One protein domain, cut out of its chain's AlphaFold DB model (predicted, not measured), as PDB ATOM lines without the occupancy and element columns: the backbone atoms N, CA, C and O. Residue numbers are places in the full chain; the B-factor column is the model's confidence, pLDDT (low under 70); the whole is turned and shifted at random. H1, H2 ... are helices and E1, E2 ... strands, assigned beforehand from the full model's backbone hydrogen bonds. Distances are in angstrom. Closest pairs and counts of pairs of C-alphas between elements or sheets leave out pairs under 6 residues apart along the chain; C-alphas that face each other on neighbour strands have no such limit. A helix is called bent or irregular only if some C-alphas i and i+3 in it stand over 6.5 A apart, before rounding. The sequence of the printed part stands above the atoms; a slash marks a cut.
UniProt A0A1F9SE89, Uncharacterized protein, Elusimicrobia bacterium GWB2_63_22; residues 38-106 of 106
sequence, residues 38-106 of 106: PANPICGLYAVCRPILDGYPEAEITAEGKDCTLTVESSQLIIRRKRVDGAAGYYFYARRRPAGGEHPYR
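What this domain is: This is residues 38 to 106 of the 106 residues of an uncharacterized protein of Elusimicrobia bacterium GWB2_63_22 (UniProt A0A1F9SE89). A three-stranded antiparallel sheet, order E1 - E2 - E3, is covered on one face by helix H1, in two layers; residues 100 to 106 stick out as a free tail. The strands form a meander, each the antiparallel neighbour of the one before. The printed part has 69 residues, in order H1, E1, E2, E3, class mixed; it is only just compact, close to loose, radius of gyration of the C-alphas 13.1 A, spans 36 by 28 by 23 A.

Where its parts are: From first to last C-alpha, E1, residues 66 to 72, is 19.7 A; E2, residues 75 to 84, is 25.3 A and bends by 63 degrees at residue 81; E3, residues 87 to 96, is 27.7 A, ending at (-9.270, 3.850, -6.362). H1, residues 41 to 54, is 19.4 A, beginning at (-0.212, 11.638, -15.844); it is only just irregular, C-alphas 48 and 51 being 6.9 A apart.

How they stand to each other: Within hydrogen-bond range are N 68 and O 79 in hairpin E1 and E2, and N 80 and O 91 in hairpin E2 and E3, each 2.8 A. H1 is on the sheet at a height of 8.5 A, touching E1, closest C-alphas Cys 49 and Cys 68, 5.8 A; 8 of its 10 O i to N i+4 pairs are within range.

The domain as a whole: The printed part has no cut; the H1 to E1 link is long, 11 residues. Confidence is low at residues 96 to 106, among others.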
ATOM      1  N   PRO A  38       4.596  14.105 -21.774       58.62
ATOM      2  CA  PRO A  38       4.273  14.819 -20.543       58.62
ATOM      3  C   PRO A  38       2.762  14.964 -20.299       58.62
ATOM      4  O   PRO A  38       2.371  15.266 -19.172       58.62
ATOM      5  N   ALA A  39       1.903  14.737 -21.304       63.31
ATOM      6  CA  ALA A  39       0.450  14.743 -21.122       63.31
ATOM      7  C   ALA A  39      -0.059  13.465 -20.434       63.31
ATOM      8  O   ALA A  39      -1.174  13.443 -19.908       63.31
ATOM      9  N   ASN A  40       0.757  12.406 -20.389       70.94
ATOM     10  CA  ASN A  40       0.433  11.202 -19.644       70.94
ATOM     11  C   ASN A  40       0.683  11.434 -18.137       70.94
ATOM     12  O   ASN A  40       1.834  11.620 -17.723       70.94
ATOM     13  N   PRO A  41      -0.350  11.364 -17.276       66.56
ATOM     14  CA  PRO A  41      -0.212  11.638 -15.844       66.56
ATOM     15  C   PRO A  41       0.750  10.673 -15.132       66.56
ATOM     16  O   PRO A  41       1.368  11.048 -14.138       66.56
ATOM     17  N   ILE A  42       0.941   9.457 -15.656       70.31
ATOM     18  CA  ILE A  42       1.927   8.492 -15.142       70.31
ATOM     19  C   ILE A  42       3.351   8.959 -15.461       70.31
ATOM     20  O   ILE A  42       4.245   8.834 -14.628       70.31
ATOM     21  N   CYS A  43       3.562   9.530 -16.649       73.75
ATOM     22  CA  CYS A  43       4.849  10.080 -17.068       73.75
ATOM     23  C   CYS A  43       5.202  11.337 -16.264       73.75
ATOM     24  O   CYS A  43       6.328  11.450 -15.780       73.75
ATOM     25  N   GLY A  44       4.227  12.227 -16.050       71.50
ATOM     26  CA  GLY A  44       4.380  13.385 -15.166       71.50
ATOM     27  C   GLY A  44       4.714  12.970 -13.731       71.50
ATOM     28  O   GLY A  44       5.666  13.481 -13.142       71.50
ATOM     29  N   LEU A  45       4.007  11.971 -13.192       74.88
ATOM     30  CA  LEU A  45       4.305  11.420 -11.872       74.88
ATOM     31  C   LEU A  45       5.707  10.813 -11.799       74.88
ATOM     32  O   LEU A  45       6.445  11.064 -10.850       74.88
ATOM     33  N   TYR A  46       6.094  10.034 -12.807       75.62
ATOM     34  CA  TYR A  46       7.417   9.429 -12.871       75.62
ATOM     35  C   TYR A  46       8.522  10.485 -12.903       75.62
ATOM     36  O   TYR A  46       9.498  10.340 -12.176       75.62
ATOM     37  N   ALA A  47       8.361  11.574 -13.658       76.88
ATOM     38  CA  ALA A  47       9.338  12.661 -13.701       76.88
ATOM     39  C   ALA A  47       9.547  13.332 -12.331       76.88
ATOM     40  O   ALA A  47      10.682  13.634 -11.966       76.88
ATOM     41  N   VAL A  48       8.475  13.513 -11.552       79.44
ATOM     42  CA  VAL A  48       8.542  14.093 -10.198       79.44
ATOM     43  C   VAL A  48       9.115  13.098  -9.185       79.44
ATOM     44  O   VAL A  48       9.950  13.454  -8.357       79.44
ATOM     45  N   CYS A  49       8.689  11.836  -9.251       80.69
ATOM     46  CA  CYS A  49       9.047  10.813  -8.271       80.69
ATOM     47  C   CYS A  49      10.432  10.206  -8.484       80.69
ATOM     48  O   CYS A  49      11.072   9.793  -7.520       80.69
ATOM     49  N   ARG A  50      10.901  10.129  -9.732       81.06
ATOM     50  CA  ARG A  50      12.179   9.508 -10.077       81.06
ATOM     51  C   ARG A  50      13.364  10.063  -9.281       81.06
ATOM     52  O   ARG A  50      14.034   9.239  -8.679       81.06
ATOM     53  N   PRO A  51      13.630  11.381  -9.187       81.94
ATOM     54  CA  PRO A  51      14.774  11.872  -8.411       81.94
ATOM     55  C   PRO A  51      14.690  11.512  -6.917       81.94
ATOM     56  O   PRO A  51      15.710  11.241  -6.290       81.94
ATOM     57  N   ILE A  52      13.479  11.445  -6.353       81.81
ATOM     58  CA  ILE A  52      13.245  11.062  -4.950       81.81
ATOM     59  C   ILE A  52      13.533   9.568  -4.743       81.81
ATOM     60  O   ILE A  52      14.131   9.171  -3.742       81.81
ATOM     61  N   LEU A  53      13.092   8.733  -5.686       81.06
ATOM     62  CA  LEU A  53      13.254   7.283  -5.632       81.06
ATOM     63  C   LEU A  53      14.652   6.827  -6.064       81.06
ATOM     64  O   LEU A  53      15.131   5.830  -5.535       81.06
ATOM     65  N   ASP A  54      15.323   7.539  -6.971       83.56
ATOM     66  CA  ASP A  54      16.710   7.285  -7.382       83.56
ATOM     67  C   ASP A  54      17.677   7.526  -6.208       83.56
ATOM     68  O   ASP A  54      18.646   6.784  -6.057       83.56
ATOM     69  N   GLY A  55      17.352   8.469  -5.316       80.62
ATOM     70  CA  GLY A  55      18.072   8.696  -4.058       80.62
ATOM     71  C   GLY A  55      17.923   7.585  -3.011       80.62
ATOM     72  O   GLY A  55      18.610   7.621  -1.995       80.62
ATOM     73  N   TYR A  56      17.045   6.600  -3.228       80.38
ATOM     74  CA  TYR A  56      16.959   5.404  -2.388       80.38
ATOM     75  C   TYR A  56      18.034   4.396  -2.833       80.38
ATOM     76  O   TYR A  56      17.933   3.866  -3.945       80.38
ATOM     77  N   PRO A  57      19.092   4.157  -2.037       79.69
ATOM     78  CA  PRO A  57      20.232   3.364  -2.479       79.69
ATOM     79  C   PRO A  57      19.830   1.911  -2.722       79.69
ATOM     80  O   PRO A  57      18.995   1.350  -2.017       79.69
ATOM     81  N   GLU A  58      20.449   1.277  -3.718       75.56
ATOM     82  CA  GLU A  58      20.041  -0.057  -4.165       75.56
ATOM     83  C   GLU A  58      20.128  -1.125  -3.062       75.56
ATOM     84  O   GLU A  58      19.278  -2.015  -3.003       75.56
ATOM     85  N   ALA A  59      21.111  -0.994  -2.166       81.00
ATOM     86  CA  ALA A  59      21.309  -1.872  -1.014       81.00
ATOM     87  C   ALA A  59      20.133  -1.856  -0.023       81.00
ATOM     88  O   ALA A  59      19.922  -2.835   0.685       81.00
ATOM     89  N   GLU A  60      19.357  -0.771   0.018       79.94
ATOM     90  CA  GLU A  60      18.199  -0.649   0.902       79.94
ATOM     91  C   GLU A  60      16.905  -1.140   0.240       79.94
ATOM     92  O   GLU A  60      15.903  -1.302   0.928       79.94
ATOM     93  N   ILE A  61      16.895  -1.411  -1.072       82.38
ATOM     94  CA  ILE A  61      15.680  -1.784  -1.807       82.38
ATOM     95  C   ILE A  61      15.232  -3.205  -1.431       82.38
ATOM     96  O   ILE A  61      15.768  -4.201  -1.923       82.38
ATOM     97  N   THR A  62      14.170  -3.291  -0.629       85.06
ATOM     98  CA  THR A  62      13.518  -4.544  -0.215       85.06
ATOM     99  C   THR A  62      12.279  -4.877  -1.064       85.06
ATOM    100  O   THR A  62      11.928  -4.159  -2.006       85.06
ATOM    101  N   ALA A  63      11.592  -5.977  -0.727       80.88
ATOM    102  CA  ALA A  63      10.310  -6.359  -1.330       80.88
ATOM    103  C   ALA A  63       9.164  -5.381  -0.999       80.88
ATOM    104  O   ALA A  63       8.230  -5.225  -1.793       80.88
ATOM    105  N   GLU A  64       9.246  -4.702   0.147       80.75
ATOM    106  CA  GLU A  64       8.279  -3.688   0.576       80.75
ATOM    107  C   GLU A  64       8.429  -2.413  -0.260       80.75
ATOM    108  O   GLU A  64       7.428  -1.885  -0.754       80.75
ATOM    109  N   GLY A  65       9.682  -2.020  -0.519       83.75
ATOM    110  CA  GLY A  65      10.058  -0.896  -1.369       83.75
ATOM    111  C   GLY A  65       9.740   0.475  -0.786       83.75
ATOM    112  O   GLY A  65       9.222   0.612   0.318       83.75
ATOM    113  N   LYS A  66      10.031   1.509  -1.576       82.69
ATOM    114  CA  LYS A  66       9.705   2.898  -1.251       82.69
ATOM    115  C   LYS A  66       8.682   3.448  -2.229       82.69
ATOM    116  O   LYS A  66       8.868   3.344  -3.444       82.69
ATOM    117  N   ASP A  67       7.630   4.043  -1.680       83.94
ATOM    118  CA  ASP A  67       6.527   4.616  -2.441       83.94
ATOM    119  C   ASP A  67       6.726   6.105  -2.692       83.94
ATOM    120  O   ASP A  67       7.102   6.870  -1.805       83.94
ATOM    121  N   CYS A  68       6.389   6.516  -3.906       80.44
ATOM    122  CA  CYS A  68       6.083   7.887  -4.251       80.44
ATOM    123  C   CYS A  68       4.687   7.917  -4.866       80.44
ATOM    124  O   CYS A  68       4.401   7.223  -5.844       80.44
ATOM    125  N   THR A  69       3.802   8.690  -4.251       80.38
ATOM    126  CA  THR A  69       2.367   8.606  -4.498       80.38
ATOM    127  C   THR A  69       1.821   9.960  -4.910       80.38
ATOM    128  O   THR A  69       2.085  10.962  -4.251       80.38
ATOM    129  N   LEU A  70       1.005   9.980  -5.960       70.25
ATOM    130  CA  LEU A  70       0.213  11.132  -6.366       70.25
ATOM    131  C   LEU A  70      -1.262  10.786  -6.285       70.25
ATOM    132  O   LEU A  70      -1.749   9.842  -6.907       70.25
ATOM    133  N   THR A  71      -1.978  11.598  -5.522       69.75
ATOM    134  CA  THR A  71      -3.424  11.500  -5.387       69.75
ATOM    135  C   THR A  71      -4.057  12.582  -6.247       69.75
ATOM    136  O   THR A  71      -3.813  13.766  -6.029       69.75
ATOM    137  N   VAL A  72      -4.876  12.174  -7.213       64.88
ATOM    138  CA  VAL A  72      -5.705  13.067  -8.025       64.88
ATOM    139  C   VAL A  72      -7.159  12.696  -7.756       64.88
ATOM    140  O   VAL A  72      -7.604  11.600  -8.096       64.88
ATOM    141  N   GLU A  73      -7.890  13.597  -7.099       70.19
ATOM    142  CA  GLU A  73      -9.280  13.384  -6.677       70.19
ATOM    143  C   GLU A  73      -9.474  12.081  -5.862       70.19
ATOM    144  O   GLU A  73      -8.963  11.943  -4.751       70.19
ATOM    145  N   SER A  74     -10.228  11.121  -6.412       68.25
ATOM    146  CA  SER A  74     -10.535   9.812  -5.820       68.25
ATOM    147  C   SER A  74      -9.595   8.695  -6.290       68.25
ATOM    148  O   SER A  74      -9.813   7.526  -5.967       68.25
ATOM    149  N   SER A  75      -8.549   9.032  -7.046       67.75
ATOM    150  CA  SER A  75      -7.598   8.076  -7.611       67.75
ATOM    151  C   SER A  75      -6.195   8.322  -7.078       67.75
ATOM    152  O   SER A  75      -5.718   9.451  -7.004       67.75
ATOM    153  N   GLN A  76      -5.519   7.239  -6.716       77.56
ATOM    154  CA  GLN A  76      -4.154   7.257  -6.228       77.56
ATOM    155  C   GLN A  76      -3.263   6.498  -7.211       77.56
ATOM    156  O   GLN A  76      -3.452   5.303  -7.446       77.56
ATOM    157  N   LEU A  77      -2.302   7.209  -7.793       79.12
ATOM    158  CA  LEU A  77      -1.233   6.646  -8.606       79.12
ATOM    159  C   LEU A  77       0.006   6.502  -7.724       79.12
ATOM    160  O   LEU A  77       0.445   7.463  -7.099       79.12
ATOM    161  N   ILE A  78       0.562   5.299  -7.657       83.62
ATOM    162  CA  ILE A  78       1.712   4.972  -6.813       83.62
ATOM    163  C   ILE A  78       2.822   4.448  -7.716       83.62
ATOM    164  O   ILE A  78       2.606   3.517  -8.495       83.62
ATOM    165  N   ILE A  79       4.011   5.021  -7.575       84.19
ATOM    166  CA  ILE A  79       5.255   4.495  -8.127       84.19
ATOM    167  C   ILE A  79       6.071   3.966  -6.959       84.19
ATOM    168  O   ILE A  79       6.434   4.714  -6.056       84.19
ATOM    169  N   ARG A  80       6.372   2.674  -6.986       84.94
ATOM    170  CA  ARG A  80       7.157   1.994  -5.962       84.94
ATOM    171  C   ARG A  80       8.485   1.548  -6.540       84.94
ATOM    172  O   ARG A  80       8.497   0.802  -7.517       84.94
ATOM    173  N   ARG A  81       9.594   1.927  -5.913       83.06
ATOM    174  CA  ARG A  81      10.896   1.308  -6.189       83.06
ATOM    175  C   ARG A  81      11.087   0.144  -5.219       83.06
ATOM    176  O   ARG A  81      11.171   0.370  -4.015       83.06
ATOM    177  N   LYS A  82      11.090  -1.094  -5.719       85.25
ATOM    178  CA  LYS A  82      11.228  -2.315  -4.900       85.25
ATOM    179  C   LYS A  82      12.058  -3.381  -5.602       85.25
ATOM    180  O   LYS A  82      12.345  -3.260  -6.793       85.25
ATOM    181  N   ARG A  83      12.423  -4.424  -4.861       81.75
ATOM    182  CA  ARG A  83      13.130  -5.599  -5.368       81.75
ATOM    183  C   ARG A  83      12.180  -6.789  -5.404       81.75
ATOM    184  O   ARG A  83      11.542  -7.096  -4.402       81.75
ATOM    185  N   VAL A  84      12.070  -7.443  -6.554       80.94
ATOM    186  CA  VAL A  84      11.286  -8.675  -6.733       80.94
ATOM    187  C   VAL A  84      12.181  -9.684  -7.433       80.94
ATOM    188  O   VAL A  84      12.821  -9.341  -8.423       80.94
ATOM    189  N   ASP A  85      12.279 -10.890  -6.875       83.56
ATOM    190  CA  ASP A  85      13.075 -11.995  -7.426       83.56
ATOM    191  C   ASP A  85      14.527 -11.603  -7.765       83.56
ATOM    192  O   ASP A  85      15.086 -11.975  -8.790       83.56
ATOM    193  N   GLY A  86      15.143 -10.798  -6.891       74.38
ATOM    194  CA  GLY A  86      16.529 -10.339  -7.030       74.38
ATOM    195  C   GLY A  86      16.727  -9.100  -7.911       74.38
ATOM    196  O   GLY A  86      17.793  -8.492  -7.843       74.38
ATOM    197  N   ALA A  87      15.712  -8.658  -8.658       77.69
ATOM    198  CA  ALA A  87      15.788  -7.477  -9.515       77.69
ATOM    199  C   ALA A  87      15.178  -6.241  -8.836       77.69
ATOM    200  O   ALA A  87      14.011  -6.252  -8.440       77.69
ATOM    201  N   ALA A  88      15.956  -5.162  -8.709       80.75
ATOM    202  CA  ALA A  88      15.453  -3.861  -8.277       80.75
ATOM    203  C   ALA A  88      14.838  -3.103  -9.462       80.75
ATOM    204  O   ALA A  88      15.443  -3.002 -10.529       80.75
ATOM    205  N   GLY A  89      13.649  -2.535  -9.273       81.62
ATOM    206  CA  GLY A  89      12.937  -1.849 -10.345       81.62
ATOM    207  C   GLY A  89      11.804  -0.951  -9.865       81.62
ATOM    208  O   GLY A  89      11.495  -0.865  -8.675       81.62
ATOM    209  N   TYR A  90      11.195  -0.269 -10.830       80.50
ATOM    210  CA  TYR A  90      10.038   0.597 -10.639       80.50
ATOM    211  C   TYR A  90       8.748  -0.161 -10.954       80.50
ATOM    212  O   TYR A  90       8.629  -0.785 -12.006       80.50
ATOM    213  N   TYR A  91       7.772  -0.067 -10.057       80.06
ATOM    214  CA  TYR A  91       6.472  -0.718 -10.161       80.06
ATOM    215  C   TYR A  91       5.370   0.322 -10.025       80.06
ATOM    216  O   TYR A  91       5.471   1.241  -9.214       80.06
ATOM    217  N   PHE A  92       4.307   0.163 -10.806       77.88
ATOM    218  CA  PHE A  92       3.223   1.131 -10.895       77.88
ATOM    219  C   PHE A  92       1.929   0.511 -10.384       77.88
ATOM    220  O   PHE A  92       1.572  -0.606 -10.762       77.88
ATOM    221  N   TYR A  93       1.210   1.250  -9.546       77.62
ATOM    222  CA  TYR A  93      -0.086   0.846  -9.024       77.62
ATOM    223  C   TYR A  93      -1.081   1.986  -9.189       77.62
ATOM    224  O   TYR A  93      -0.780   3.138  -8.883       77.62
ATOM    225  N   ALA A  94      -2.290   1.650  -9.623       74.94
ATOM    226  CA  ALA A  94      -3.433   2.542  -9.555       74.94
ATOM    227  C   ALA A  94      -4.410   1.970  -8.528       74.94
ATOM    228  O   ALA A  94      -4.830   0.816  -8.635       74.94
ATOM    229  N   ARG A  95      -4.758   2.760  -7.515       73.31
ATOM    230  CA  ARG A  95      -5.780   2.407  -6.529       73.31
ATOM    231  C   ARG A  95      -6.879   3.450  -6.568       73.31
ATOM    232  O   ARG A  95      -6.618   4.647  -6.489       73.31
ATOM    233  N   ARG A  96      -8.125   2.993  -6.659       63.53
ATOM    234  CA  ARG A  96      -9.270   3.850  -6.362       63.53
ATOM    235  C   ARG A  96      -9.304   4.025  -4.849       63.53
ATOM    236  O   ARG A  96      -9.285   3.027  -4.127       63.53
ATOM    237  N   ARG A  97      -9.300   5.265  -4.364       62.53
ATOM    238  CA  ARG A  97      -9.420   5.529  -2.930       62.53
ATOM    239  C   ARG A  97     -10.766   4.946  -2.478       62.53
ATOM    240  O   ARG A  97     -11.777   5.251  -3.118       62.53
ATOM    241  N   PRO A  98     -10.818   4.107  -1.429       56.47
ATOM    242  CA  PRO A  98     -12.098   3.750  -0.843       56.47
ATOM    243  C   PRO A  98     -12.786   5.046  -0.406       56.47
ATOM    244  O   PRO A  98     -12.150   5.922   0.190       56.47
ATOM    245  N   ALA A  99     -14.064   5.195  -0.755       50.75
ATOM    246  CA  ALA A  99     -14.886   6.312  -0.313       50.75
ATOM    247  C   ALA A  99     -15.054   6.207   1.215       50.75
ATOM    248  O   ALA A  99     -15.984   5.569   1.688       50.75
ATOM    249  N   GLY A 100     -14.092   6.734   1.979       49.47
ATOM    250  CA  GLY A 100     -14.102   6.678   3.445       49.47
ATOM    251  C   GLY A 100     -12.768   6.409   4.155       49.47
ATOM    252  O   GLY A 100     -12.792   6.200   5.358       49.47
ATOM    253  N   GLY A 101     -11.615   6.393   3.475       45.03
ATOM    254  CA  GLY A 101     -10.315   6.140   4.125       45.03
ATOM    255  C   GLY A 101      -9.456   7.396   4.284       45.03
ATOM    256  O   GLY A 101      -9.117   8.025   3.279       45.03
ATOM    257  N   GLU A 102      -9.121   7.725   5.533       45.53
ATOM    258  CA  GLU A 102      -8.325   8.846   6.057       45.53
ATOM    259  C   GLU A 102      -7.249   9.450   5.136       45.53
ATOM    260  O   GLU A 102      -6.598   8.793   4.323       45.53
ATOM    261  N   HIS A 103      -7.076  10.768   5.252       45.91
ATOM    262  CA  HIS A 103      -5.888  11.464   4.763       45.91
ATOM    263  C   HIS A 103      -4.708  11.082   5.671       45.91
ATOM    264  O   HIS A 103      -4.802  11.360   6.861       45.91
ATOM    265  N   PRO A 104      -3.587  10.541   5.162       44.47
ATOM    266  CA  PRO A 104      -2.413  10.254   5.992       44.47
ATOM    267  C   PRO A 104      -1.599  11.516   6.349       44.47
ATOM    268  O   PRO A 104      -0.457  11.410   6.776       44.47
ATOM    269  N   TYR A 105      -2.168  12.711   6.164       41.50
ATOM    270  CA  TYR A 105      -1.566  13.983   6.562       41.50
ATOM    271  C   TYR A 105      -2.513  14.686   7.537       41.50
ATOM    272  O   TYR A 105      -3.251  15.600   7.160       41.50
ATOM    273  N   ARG A 106      -2.538  14.199   8.774       36.66
ATOM    274  CA  ARG A 106      -2.993  14.943   9.946       36.66
ATOM    275  C   ARG A 106      -1.974  14.772  11.055       36.66
ATOM    276  O   ARG A 106      -1.457  13.643  11.175       36.66
TER     277      ARG A 106